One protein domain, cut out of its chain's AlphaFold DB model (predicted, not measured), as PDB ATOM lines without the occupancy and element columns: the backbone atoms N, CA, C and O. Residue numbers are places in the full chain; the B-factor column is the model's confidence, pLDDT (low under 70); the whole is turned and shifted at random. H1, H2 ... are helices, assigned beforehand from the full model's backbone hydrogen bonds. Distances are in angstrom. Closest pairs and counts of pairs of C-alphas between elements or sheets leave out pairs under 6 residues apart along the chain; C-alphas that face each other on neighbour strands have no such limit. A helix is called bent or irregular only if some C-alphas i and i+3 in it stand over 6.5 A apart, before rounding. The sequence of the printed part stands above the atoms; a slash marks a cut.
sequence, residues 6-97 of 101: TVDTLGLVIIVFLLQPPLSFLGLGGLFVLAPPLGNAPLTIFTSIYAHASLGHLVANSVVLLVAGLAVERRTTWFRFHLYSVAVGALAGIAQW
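This is residues 6 to 97 of the 101 residues of the protein "Rhomboid family protein" of uncultured archaeon A07HN63 (UniProt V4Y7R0). Three long helices, H1, H4 and H5, come near each other at one end and spread apart toward the other, with the short helix H3 wedged between H1 and H5. The small helix H2 sits beside H3 and the last residues of H1. The printed part has 92 residues with five named helices in the order H1, H2, H3, H4, H5 and no named strand; its class is all helix. The whole is compact, with a radius of gyration of the C-alphas of 13.6 A, and spans 40 by 26 by 20 A.

H1, residues 6 to 25, starts with C-alpha 6 at (190.719, 182.589, 186.777) and is 29.6 A long. It has a kink of 29 degrees near residue 19 and is only just irregular: C-alphas 18 and 21 are 6.7 A apart. H2, residues 29 to 32, is 6.2 A long and is neither bent nor irregular, but only just. H3, residues 44 to 50, measures 10.1 A. H4, residues 55 to 73, is 25.1 A long, with a kink of 31 degrees near residue 67; its C-alpha 55 is at (183.793, 184.193, 204.406). H5, residues 78 to 96, is 26.9 A long and ends with C-alpha 96 at (167.958, 187.702, 190.684).

H1 and H3 are the hubs, touching three helices each. H1 touches H4 with residues 6 to 10 alone, at a shallow tilt of 26 degrees, opposite ways; the closest C-alphas, of Thr 6 and Gly 69, are 5.2 A apart. With residues 12 to 17 alone H1 touches H3 at a steep tilt of 67 degrees, closest at the C-alphas of Val 13 and Tyr 50, 4.7 A. With residues 20 to 24 alone it touches H2, closest at Leu 23 and Gly 29, whose C-alphas are 5.5 A apart. H2 touches H3, the C-alphas of Phe 32 and Ser 48 coming closest at 4.5 A. H5, with residues 86 to 94 alone, touches H3 at a steep tilt of 64 degrees, closest at the C-alphas of Ile 45 and Ala 90, 5.6 A. H4 and H5 are close but not clearly touching, with the C-alphas of Glu 73 and Phe 81 closest at 6.4 A, and so are H1 and H5, with those of Thr 9 and His 82 at 7.8 A. H2 is apart from H4 and H5, and H3 from H4. The helix packing is mostly crossed, but only just, with 1 of 3 tilted pairs shallow. Every O i to N i+4 pair is within hydrogen-bond range in H4 and H5, against 14 of 16 in H1 and 1 of 3 in H3, where 2 of 4 O i to N i+3 pairs are in range; H2 is too short for an i+4 pair.

The outline is only just elongated, and the two C-alphas farthest apart, of Leu 26 and Arg 75, are 41.3 A apart. The link from H2 to H3 is long, with 11 residues; the other three are tight. The printed part has no cut, and no printed residue is under pLDDT 70.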
ATOM      1  N   THR A   6     191.394 183.139 185.591       97.38
ATOM      2  CA  THR A   6     190.719 182.589 186.777       97.38
ATOM      3  C   THR A   6     191.384 183.071 188.059       97.38
ATOM      4  O   THR A   6     190.703 183.584 188.947       97.38
ATOM      5  N   VAL A   7     192.714 182.956 188.149       96.94
ATOM      6  CA  VAL A   7     193.476 183.433 189.313       96.94
ATOM      7  C   VAL A   7     193.376 184.954 189.443       96.94
ATOM      8  O   VAL A   7     193.192 185.445 190.554       96.94
ATOM      9  N   ASP A   8     193.412 185.691 188.329       96.81
ATOM     10  CA  ASP A   8     193.210 187.147 188.328       96.81
ATOM     11  C   ASP A   8     191.830 187.516 188.905       96.81
ATOM     12  O   ASP A   8     191.725 188.390 189.768       96.81
ATOM     13  N   THR A   9     190.770 186.818 188.480       97.06
ATOM     14  CA  THR A   9     189.406 187.036 188.996       97.06
ATOM     15  C   THR A   9     189.306 186.704 190.481       97.06
ATOM     16  O   THR A   9     188.741 187.484 191.244       97.06
ATOM     17  N   LEU A  10     189.888 185.582 190.913       97.81
ATOM     18  CA  LEU A  10     189.915 185.205 192.325       97.81
ATOM     19  C   LEU A  10     190.654 186.253 193.169       97.81
ATOM     20  O   LEU A  10     190.174 186.638 194.234       97.81
ATOM     21  N   GLY A  11     191.784 186.760 192.672       97.88
ATOM     22  CA  GLY A  11     192.525 187.845 193.308       97.88
ATOM     23  C   GLY A  11     191.670 189.100 193.481       97.88
ATOM     24  O   GLY A  11     191.622 189.655 194.577       97.88
ATOM     25  N   LEU A  12     190.935 189.511 192.441       97.00
ATOM     26  CA  LEU A  12     190.016 190.653 192.517       97.00
ATOM     27  C   LEU A  12     188.901 190.443 193.543       97.00
ATOM     28  O   LEU A  12     188.639 191.343 194.338       97.00
ATOM     29  N   VAL A  13     188.279 189.264 193.559       97.62
ATOM     30  CA  VAL A  13     187.236 188.924 194.538       97.62
ATOM     31  C   VAL A  13     187.774 189.026 195.969       97.62
ATOM     32  O   VAL A  13     187.136 189.633 196.828       97.62
ATOM     33  N   ILE A  14     188.967 188.484 196.229       98.19
ATOM     34  CA  ILE A  14     189.603 188.553 197.552       98.19
ATOM     35  C   ILE A  14     189.920 190.005 197.927       98.19
ATOM     36  O   ILE A  14     189.622 190.423 199.044       98.19
ATOM     37  N   ILE A  15     190.487 190.787 197.004       98.12
ATOM     38  CA  ILE A  15     190.787 192.207 197.235       98.12
ATOM     39  C   ILE A  15     189.510 192.969 197.597       98.12
ATOM     40  O   ILE A  15     189.492 193.683 198.598       98.12
ATOM     41  N   VAL A  16     188.431 192.796 196.829       97.50
ATOM     42  CA  VAL A  16     187.145 193.451 197.104       97.50
ATOM     43  C   VAL A  16     186.603 193.034 198.467       97.50
ATOM     44  O   VAL A  16     186.250 193.906 199.261       97.50
ATOM     45  N   PHE A  17     186.622 191.741 198.792       97.56
ATOM     46  CA  PHE A  17     186.170 191.247 200.092       97.56
ATOM     47  C   PHE A  17     186.934 191.872 201.267       97.56
ATOM     48  O   PHE A  17     186.329 192.254 202.267       97.56
ATOM     49  N   LEU A  18     188.253 192.032 201.141       97.88
ATOM     50  CA  LEU A  18     189.080 192.669 202.171       97.88
ATOM     51  C   LEU A  18     188.848 194.185 202.270       97.88
ATOM     52  O   LEU A  18     188.974 194.752 203.355       97.88
ATOM     53  N   LEU A  19     188.494 194.843 201.164       97.38
ATOM     54  CA  LEU A  19     188.193 196.277 201.127       97.38
ATOM     55  C   LEU A  19     186.765 196.610 201.592       97.38
ATOM     56  O   LEU A  19     186.524 197.729 202.047       97.38
ATOM     57  N   GLN A  20     185.823 195.665 201.523       96.56
ATOM     58  CA  GLN A  20     184.426 195.878 201.916       96.56
ATOM     59  C   GLN A  20     184.270 196.391 203.368       96.56
ATOM     60  O   GLN A  20     183.580 197.399 203.545       96.56
ATOM     61  N   PRO A  21     184.888 195.786 204.409       96.81
ATOM     62  CA  PRO A  21     184.765 196.278 205.783       96.81
ATOM     63  C   PRO A  21     185.317 197.695 206.012       96.81
ATOM     64  O   PRO A  21     184.562 198.525 206.525       96.81
ATOM     65  N   PRO A  22     186.570 198.037 205.632       97.75
ATOM     66  CA  PRO A  22     187.086 199.386 205.856       97.75
ATOM     67  C   PRO A  22     186.317 200.437 205.049       97.75
ATOM     68  O   PRO A  22     186.047 201.517 205.566       97.75
ATOM     69  N   LEU A  23     185.891 200.131 203.820       97.19
ATOM     70  CA  LEU A  23     185.074 201.063 203.038       97.19
ATOM     71  C   LEU A  23     183.672 201.227 203.629       97.19
ATOM     72  O   LEU A  23     183.159 202.342 203.667       97.19
ATOM     73  N   SER A  24     183.072 200.164 204.166       96.19
ATOM     74  CA  SER A  24     181.796 200.264 204.887       96.19
ATOM     75  C   SER A  24     181.914 201.128 206.139       96.19
ATOM     76  O   SER A  24     181.035 201.948 206.385       96.19
ATOM     77  N   PHE A  25     183.021 201.013 206.879       97.06
ATOM     78  CA  PHE A  25     183.304 201.871 208.032       97.06
ATOM     79  C   PHE A  25     183.393 203.360 207.653       97.06
ATOM     80  O   PHE A  25     182.972 204.219 208.422       97.06
ATOM     81  N   LEU A  26     183.864 203.667 206.442       97.75
ATOM     82  CA  LEU A  26     183.906 205.025 205.885       97.75
ATOM     83  C   LEU A  26     182.580 205.475 205.235       97.75
ATOM     84  O   LEU A  26     182.544 206.517 204.586       97.75
ATOM     85  N   GLY A  27     181.497 204.697 205.356       96.44
ATOM     86  CA  GLY A  27     180.205 204.995 204.720       96.44
ATOM     87  C   GLY A  27     180.150 204.694 203.216       96.44
ATOM     88  O   GLY A  27     179.165 205.011 202.556       96.44
ATOM     89  N   LEU A  28     181.179 204.047 202.664       95.88
ATOM     90  CA  LEU A  28     181.316 203.705 201.243       95.88
ATOM     91  C   LEU A  28     180.921 202.251 200.929       95.88
ATOM     92  O   LEU A  28     181.178 201.755 199.835       95.88
ATOM     93  N   GLY A  29     180.280 201.549 201.866       91.50
ATOM     94  CA  GLY A  29     179.863 200.150 201.684       91.50
ATOM     95  C   GLY A  29     178.881 199.952 200.522       91.50
ATOM     96  O   GLY A  29     178.914 198.925 199.845       91.50
ATOM     97  N   GLY A  30     178.073 200.976 200.224       92.12
ATOM     98  CA  GLY A  30     177.137 200.978 199.097       92.12
ATOM     99  C   GLY A  30     177.799 200.816 197.723       92.12
ATOM    100  O   GLY A  30     177.122 200.440 196.775       92.12
ATOM    101  N   LEU A  31     179.120 201.010 197.607       93.62
ATOM    102  CA  LEU A  31     179.856 200.798 196.356       93.62
ATOM    103  C   LEU A  31     179.824 199.346 195.863       93.62
ATOM    104  O   LEU A  31     180.087 199.116 194.688       93.62
ATOM    105  N   PHE A  32     179.520 198.379 196.728       94.75
ATOM    106  CA  PHE A  32     179.539 196.944 196.410       94.75
ATOM    107  C   PHE A  32     178.173 196.275 196.552       94.75
ATOM    108  O   PHE A  32     178.056 195.063 196.378       94.75
ATOM    109  N   VAL A  33     177.141 197.048 196.881       92.69
ATOM    110  CA  VAL A  33     175.791 196.543 197.110       92.69
ATOM    111  C   VAL A  33     174.925 196.970 195.939       92.69
ATOM    112  O   VAL A  33     174.717 198.159 195.714       92.69
ATOM    113  N   LEU A  34     174.417 195.992 195.194       90.56
ATOM    114  CA  LEU A  34     173.425 196.247 194.161       90.56
ATOM    115  C   LEU A  34     172.108 196.661 194.830       90.56
ATOM    116  O   LEU A  34     171.546 195.888 195.605       90.56
ATOM    117  N   ALA A  35     171.640 197.879 194.552       86.25
ATOM    118  CA  ALA A  35     170.439 198.448 195.163       86.25
ATOM    119  C   ALA A  35     169.489 199.051 194.109       86.25
ATOM    120  O   ALA A  35     169.956 199.599 193.105       86.25
ATOM    121  N   PRO A  36     168.161 198.979 194.316       78.69
ATOM    122  CA  PRO A  36     167.190 199.622 193.446       78.69
ATOM    123  C   PRO A  36     167.038 201.124 193.755       78.69
ATOM    124  O   PRO A  36     167.261 201.561 194.886       78.69
ATOM    125  N   PRO A  37     166.547 201.906 192.783       86.06
ATOM    126  CA  PRO A  37     166.507 201.606 191.352       86.06
ATOM    127  C   PRO A  37     167.924 201.455 190.781       86.06
ATOM    128  O   PRO A  37     168.820 202.203 191.160       86.06
ATOM    129  N   LEU A  38     168.118 200.557 189.806       83.94
ATOM    130  CA  LEU A  38     169.432 200.335 189.174       83.94
ATOM    131  C   LEU A  38     170.051 201.624 188.598       83.94
ATOM    132  O   LEU A  38     171.271 201.756 188.532       83.94
ATOM    133  N   GLY A  39     169.210 202.592 188.218       85.88
ATOM    134  CA  GLY A  39     169.637 203.903 187.729       85.88
ATOM    135  C   GLY A  39     170.317 204.790 188.777       85.88
ATOM    136  O   GLY A  39     171.054 205.693 188.394       85.88
ATOM    137  N   ASN A  40     170.130 204.534 190.076       89.31
ATOM    138  CA  ASN A  40     170.726 205.355 191.135       89.31
ATOM    139  C   ASN A  40     172.220 205.071 191.321       89.31
ATOM    140  O   ASN A  40     172.980 205.967 191.683       89.31
ATOM    141  N   ALA A  41     172.643 203.830 191.084       89.69
ATOM    142  CA  ALA A  41     174.026 203.409 191.249       89.69
ATOM    143  C   ALA A  41     174.391 202.333 190.212       89.69
ATOM    144  O   ALA A  41     174.710 201.204 190.584       89.69
ATOM    145  N   PRO A  42     174.383 202.648 188.903       91.12
ATOM    146  CA  PRO A  42     174.544 201.652 187.837       91.12
ATOM    147  C   PRO A  42     175.886 200.917 187.903       91.12
ATOM    148  O   PRO A  42     175.993 199.768 187.486       91.12
ATOM    149  N   LEU A  43     176.911 201.548 188.487       93.06
ATOM    150  CA  LEU A  43     178.214 200.924 188.696       93.06
ATOM    151  C   LEU A  43     178.140 199.698 189.624       93.06
ATOM    152  O   LEU A  43     178.924 198.763 189.461       93.06
ATOM    153  N   THR A  44     177.163 199.665 190.537       94.69
ATOM    154  CA  THR A  44     176.961 198.540 191.462       94.69
ATOM    155  C   THR A  44     176.562 197.251 190.757       94.69
ATOM    156  O   THR A  44     176.809 196.178 191.300       94.69
ATOM    157  N   ILE A  45     176.069 197.316 189.512       94.62
ATOM    158  CA  ILE A  45     175.842 196.134 188.661       94.62
ATOM    159  C   ILE A  45     177.148 195.359 188.452       94.62
ATOM    160  O   ILE A  45     177.135 194.135 188.386       94.62
ATOM    161  N   PHE A  46     178.280 196.061 188.373       95.38
ATOM    162  CA  PHE A  46     179.580 195.456 188.097       95.38
ATOM    163  C   PHE A  46     180.388 195.199 189.363       95.38
ATOM    164  O   PHE A  46     181.008 194.147 189.499       95.38
ATOM    165  N   THR A  47     180.406 196.145 190.300       95.44
ATOM    166  CA  THR A  47     181.214 196.011 191.520       95.44
ATOM    167  C   THR A  47     180.641 194.973 192.483       95.44
ATOM    168  O   THR A  47     181.417 194.294 193.156       95.44
ATOM    169  N   SER A  48     179.316 194.782 192.506       94.69
ATOM    170  CA  SER A  48     178.677 193.750 193.335       94.69
ATOM    171  C   SER A  48     179.030 192.322 192.913       94.69
ATOM    172  O   SER A  48     179.016 191.435 193.758       94.69
ATOM    173  N   ILE A  49     179.436 192.100 191.655       95.62
ATOM    174  CA  ILE A  49     179.864 190.783 191.141       95.62
ATOM    175  C   ILE A  49     181.021 190.214 191.975       95.62
ATOM    176  O   ILE A  49     181.136 189.004 192.155       95.62
ATOM    177  N   TYR A  50     181.884 191.090 192.488       96.94
ATOM    178  CA  TYR A  50     183.058 190.703 193.269       96.94
ATOM    179  C   TYR A  50     182.786 190.678 194.781       96.94
ATOM    180  O   TYR A  50     183.607 190.173 195.550       96.94
ATOM    181  N   ALA A  51     181.648 191.217 195.217       96.38
ATOM    182  CA  ALA A  51     181.315 191.396 196.620       96.38
ATOM    183  C   ALA A  51     180.773 190.109 197.242       96.38
ATOM    184  O   ALA A  51     180.002 189.376 196.624       96.38
ATOM    185  N   HIS A  52     181.144 189.843 198.493       96.88
ATOM    186  CA  HIS A  52     180.660 188.668 199.219       96.88
ATOM    187  C   HIS A  52     180.132 189.053 200.603       96.88
ATOM    188  O   HIS A  52     180.664 189.939 201.269       96.88
ATOM    189  N   ALA A  53     179.068 188.369 201.035       94.38
ATOM    190  CA  ALA A  53     178.393 188.639 202.306       94.38
ATOM    191  C   ALA A  53     179.091 188.000 203.517       94.38
ATOM    192  O   ALA A  53     178.930 188.456 204.645       94.38
ATOM    193  N   SER A  54     179.843 186.916 203.305       96.44
ATOM    194  CA  SER A  54     180.530 186.186 204.370       96.44
ATOM    195  C   SER A  54     181.735 185.417 203.835       96.44
ATOM    196  O   SER A  54     181.822 185.118 202.641       96.44
ATOM    197  N   LEU A  55     182.643 185.034 204.740       97.50
ATOM    198  CA  LEU A  55     183.793 184.193 204.406       97.50
ATOM    199  C   LEU A  55     183.364 182.821 203.859       97.50
ATOM    200  O   LEU A  55     183.959 182.325 202.909       97.50
ATOM    201  N   GLY A  56     182.305 182.222 204.415       98.06
ATOM    202  CA  GLY A  56     181.771 180.947 203.925       98.06
ATOM    203  C   GLY A  56     181.257 181.046 202.487       98.06
ATOM    204  O   GLY A  56     181.578 180.191 201.662       98.06
ATOM    205  N   HIS A  57     180.534 182.126 202.160       96.75
ATOM    206  CA  HIS A  57     180.094 182.393 200.787       96.75
ATOM    207  C   HIS A  57     181.288 182.585 199.846       96.75
ATOM    208  O   HIS A  57     181.284 182.023 198.752       96.75
ATOM    209  N   LEU A  58     182.310 183.333 200.273       97.44
ATOM    210  CA  LEU A  58     183.535 183.537 199.499       97.44
ATOM    211  C   LEU A  58     184.236 182.213 199.188       97.44
ATOM    212  O   LEU A  58     184.555 181.949 198.032       97.44
ATOM    213  N   VAL A  59     184.460 181.368 200.196       98.31
ATOM    214  CA  VAL A  59     185.164 180.090 200.015       98.31
ATOM    215  C   VAL A  59     184.381 179.165 199.085       98.31
ATOM    216  O   VAL A  59     184.956 178.638 198.133       98.31
ATOM    217  N   ALA A  60     183.071 179.012 199.302       97.62
ATOM    218  CA  ALA A  60     182.231 178.164 198.460       97.62
ATOM    219  C   ALA A  60     182.257 178.615 196.987       97.62
ATOM    220  O   ALA A  60     182.477 177.798 196.091       97.62
ATOM    221  N   ASN A  61     182.119 179.920 196.731       96.56
ATOM    222  CA  ASN A  61     182.177 180.467 195.374       96.56
ATOM    223  C   ASN A  61     183.583 180.392 194.771       96.56
ATOM    224  O   ASN A  61     183.716 180.131 193.580       96.56
ATOM    225  N   SER A  62     184.634 180.546 195.577       97.50
ATOM    226  CA  SER A  62     186.022 180.425 195.113       97.50
ATOM    227  C   SER A  62     186.325 179.020 194.596       97.50
ATOM    228  O   SER A  62     186.992 178.877 193.575       97.50
ATOM    229  N   VAL A  63     185.804 177.977 195.252       98.12
ATOM    230  CA  VAL A  63     185.940 176.590 194.775       98.12
ATOM    231  C   VAL A  63     185.244 176.413 193.425       98.12
ATOM    232  O   VAL A  63     185.843 175.874 192.494       98.12
ATOM    233  N   VAL A  64     184.011 176.909 193.290       97.00
ATOM    234  CA  VAL A  64     183.266 176.855 192.022       97.00
ATOM    235  C   VAL A  64     183.997 177.627 190.921       97.00
ATOM    236  O   VAL A  64     184.175 177.096 189.825       97.00
ATOM    237  N   LEU A  65     184.477 178.838 191.216       96.38
ATOM    238  CA  LEU A  65     185.247 179.667 190.290       96.38
ATOM    239  C   LEU A  65     186.537 178.975 189.857       96.38
ATOM    240  O   LEU A  65     186.863 179.004 188.677       96.38
ATOM    241  N   LEU A  66     187.265 178.329 190.767       97.62
ATOM    242  CA  LEU A  66     188.473 177.592 190.408       97.62
ATOM    243  C   LEU A  66     188.146 176.428 189.472       97.62
ATOM    244  O   LEU A  66     188.778 176.288 188.430       97.62
ATOM    245  N   VAL A  67     187.143 175.612 189.792       98.00
ATOM    246  CA  VAL A  67     186.795 174.447 188.961       98.00
ATOM    247  C   VAL A  67     186.270 174.877 187.588       98.00
ATOM    248  O   VAL A  67     186.789 174.436 186.559       98.00
ATOM    249  N   ALA A  68     185.263 175.750 187.553       96.75
ATOM    250  CA  ALA A  68     184.635 176.191 186.311       96.75
ATOM    251  C   ALA A  68     185.546 177.137 185.516       96.75
ATOM    252  O   ALA A  68     185.701 176.982 184.305       96.75
ATOM    253  N   GLY A  69     186.197 178.081 186.192       96.88
ATOM    254  CA  GLY A  69     187.092 179.055 185.578       96.88
ATOM    255  C   GLY A  69     188.286 178.389 184.906       96.88
ATOM    256  O   GLY A  69     188.533 178.647 183.729       96.88
ATOM    257  N   LEU A  70     188.954 177.443 185.580       97.00
ATOM    258  CA  LEU A  70     190.073 176.708 184.978       97.00
ATOM    259  C   LEU A  70     189.638 175.889 183.751       97.00
ATOM    260  O   LEU A  70     190.412 175.725 182.805       97.00
ATOM    261  N   ALA A  71     188.408 175.369 183.735       96.69
ATOM    262  CA  ALA A  71     187.870 174.672 182.568       96.69
ATOM    263  C   ALA A  71     187.617 175.635 181.393       96.69
ATOM    264  O   ALA A  71     187.975 175.321 180.252       96.69
ATOM    265  N   VAL A  72     187.045 176.810 181.670       96.62
ATOM    266  CA  VAL A  72     186.731 177.831 180.662       96.62
ATOM    267  C   VAL A  72     187.998 178.486 180.114       96.62
ATOM    268  O   VAL A  72     188.135 178.605 178.896       96.62
ATOM    269  N   GLU A  73     188.954 178.869 180.969       97.00
ATOM    270  CA  GLU A  73     190.163 179.593 180.551       97.00
ATOM    271  C   GLU A  73     191.023 178.797 179.563       97.00
ATOM    272  O   GLU A  73     191.616 179.377 178.660       97.00
ATOM    273  N   ARG A  74     191.009 177.459 179.652       95.88
ATOM    274  CA  ARG A  74     191.693 176.561 178.701       95.88
ATOM    275  C   ARG A  74     191.122 176.614 177.283       95.88
ATOM    276  O   ARG A  74     191.743 176.098 176.356       95.88
ATOM    277  N   ARG A  75     189.920 177.167 177.108       96.62
ATOM    278  CA  ARG A  75     189.181 177.207 175.835       96.62
ATOM    279  C   ARG A  75     188.945 178.622 175.323       96.62
ATOM    280  O   ARG A  75     188.318 178.793 174.280       96.62
ATOM    281  N   THR A  76     189.421 179.636 176.036       96.00
ATOM    282  CA  THR A  76     189.153 181.033 175.708       96.00
ATOM    283  C   THR A  76     190.407 181.887 175.837       96.00
ATOM    284  O   THR A  76     191.481 181.409 176.187       96.00
ATOM    285  N   THR A  77     190.283 183.167 175.508       96.25
ATOM    286  CA  THR A  77     191.346 184.148 175.732       96.25
ATOM    287  C   THR A  77     191.107 184.885 177.042       96.25
ATOM    288  O   THR A  77     189.971 184.993 177.502       96.25
ATOM    289  N   TRP A  78     192.168 185.462 177.607       96.00
ATOM    290  CA  TRP A  78     192.099 186.273 178.827       96.00
ATOM    291  C   TRP A  78     190.980 187.329 178.764       96.00
ATOM    292  O   TRP A  78     190.139 187.411 179.654       96.00
ATOM    293  N   PHE A  79     190.898 188.072 177.656       96.94
ATOM    294  CA  PHE A  79     189.871 189.101 177.474       96.94
ATOM    295  C   PHE A  79     188.454 188.518 177.411       96.94
ATOM    296  O   PHE A  79     187.547 189.006 178.081       96.94
ATOM    297  N   ARG A  80     188.256 187.446 176.632       97.38
ATOM    298  CA  ARG A  80     186.946 186.795 176.490       97.38
ATOM    299  C   ARG A  80     186.465 186.187 177.807       97.38
ATOM    300  O   ARG A  80     185.267 186.218 178.064       97.38
ATOM    301  N   PHE A  81     187.375 185.678 178.638       97.50
ATOM    302  CA  PHE A  81     187.053 185.171 179.971       97.50
ATOM    303  C   PHE A  81     186.447 186.257 180.863       97.50
ATOM    304  O   PHE A  81     185.368 186.066 181.427       97.50
ATOM    305  N   HIS A  82     187.120 187.406 180.982       97.38
ATOM    306  CA  HIS A  82     186.640 188.487 181.844       97.38
ATOM    307  C   HIS A  82     185.370 189.126 181.293       97.38
ATOM    308  O   HIS A  82     184.449 189.389 182.061       97.38
ATOM    309  N   LEU A  83     185.275 189.298 179.971       97.44
ATOM    310  CA  LEU A  83     184.052 189.786 179.341       97.44
ATOM    311  C   LEU A  83     182.866 188.854 179.625       97.44
ATOM    312  O   LEU A  83     181.806 189.327 180.023       97.44
ATOM    313  N   TYR A  84     183.056 187.540 179.467       96.00
ATOM    314  CA  TYR A  84     182.042 186.541 179.806       96.00
ATOM    315  C   TYR A  84     181.642 186.626 181.283       96.00
ATOM    316  O   TYR A  84     180.457 186.715 181.591       96.00
ATOM    317  N   SER A  85     182.626 186.662 182.183       95.81
ATOM    318  CA  SER A  85     182.391 186.692 183.631       95.81
ATOM    319  C   SER A  85     181.601 187.932 184.056       95.81
ATOM    320  O   SER A  85     180.614 187.815 184.779       95.81
ATOM    321  N   VAL A  86     181.984 189.114 183.561       97.06
ATOM    322  CA  VAL A  86     181.293 190.376 183.860       97.06
ATOM    323  C   VAL A  86     179.891 190.398 183.253       97.06
ATOM    324  O   VAL A  86     178.952 190.808 183.928       97.06
ATOM    325  N   ALA A  87     179.723 189.939 182.010       97.12
ATOM    326  CA  ALA A  87     178.419 189.925 181.352       97.12
ATOM    327  C   ALA A  87     177.433 188.986 182.061       97.12
ATOM    328  O   ALA A  87     176.313 189.390 182.371       97.12
ATOM    329  N   VAL A  88     177.850 187.752 182.358       95.88
ATOM    330  CA  VAL A  88     177.001 186.781 183.063       95.88
ATOM    331  C   VAL A  88     176.723 187.235 184.492       95.88
ATOM    332  O   VAL A  88     175.577 187.152 184.924       95.88
ATOM    333  N   GLY A  89     177.720 187.768 185.207       94.75
ATOM    334  CA  GLY A  89     177.532 188.308 186.556       94.75
ATOM    335  C   GLY A  89     176.537 189.471 186.593       94.75
ATOM    336  O   GLY A  89     175.627 189.471 187.418       94.75
ATOM    337  N   ALA A  90     176.646 190.413 185.652       94.94
ATOM    338  CA  ALA A  90     175.712 191.530 185.531       94.94
ATOM    339  C   ALA A  90     174.284 191.048 185.229       94.94
ATOM    340  O   ALA A  90     173.337 191.469 185.890       94.94
ATOM    341  N   LEU A  91     174.124 190.133 184.264       95.38
ATOM    342  CA  LEU A  91     172.820 189.558 183.924       95.38
ATOM    343  C   LEU A  91     172.209 188.789 185.099       95.38
ATOM    344  O   LEU A  91     171.019 188.940 185.361       95.38
ATOM    345  N   ALA A  92     173.010 188.005 185.823       92.62
ATOM    346  CA  ALA A  92     172.559 187.277 187.002       92.62
ATOM    347  C   ALA A  92     172.100 188.230 188.116       92.62
ATOM    348  O   ALA A  92     171.025 188.029 188.672       92.62
ATOM    349  N   GLY A  93     172.863 189.294 188.391       90.75
ATOM    350  CA  GLY A  93     172.487 190.311 189.378       90.75
ATOM    351  C   GLY A  93     171.180 191.024 189.023       90.75
ATOM    352  O   GLY A  93     170.318 191.196 189.883       90.75
ATOM    353  N   ILE A  94     170.996 191.373 187.745       91.25
ATOM    354  CA  ILE A  94     169.754 191.980 187.245       91.25
ATOM    355  C   ILE A  94     168.578 190.996 187.347       91.25
ATOM    356  O   ILE A  94     167.489 191.396 187.748       91.25
ATOM    357  N   ALA A  95     168.784 189.722 187.001       90.12
ATOM    358  CA  ALA A  95     167.728 188.709 186.969       90.12
ATOM    359  C   ALA A  95     167.306 188.206 188.359       90.12
ATOM    360  O   ALA A  95     166.136 187.894 188.566       90.12
ATOM    361  N   GLN A  96     168.245 188.101 189.304       85.38
ATOM    362  CA  GLN A  96     167.958 187.702 190.684       85.38
ATOM    363  C   GLN A  96     167.123 188.758 191.411       85.38
ATOM    364  O   GLN A  96     166.374 188.424 192.332       85.38
ATOM    365  N   TRP A  97     167.277 190.032 191.041       71.75
ATOM    366  CA  TRP A  97     166.588 191.100 191.739       71.75
ATOM    367  C   TRP A  97     165.071 191.030 191.485       71.75
ATOM    368  O   TRP A  97     164.652 191.024 190.325       71.75
TER     369      TRP A  97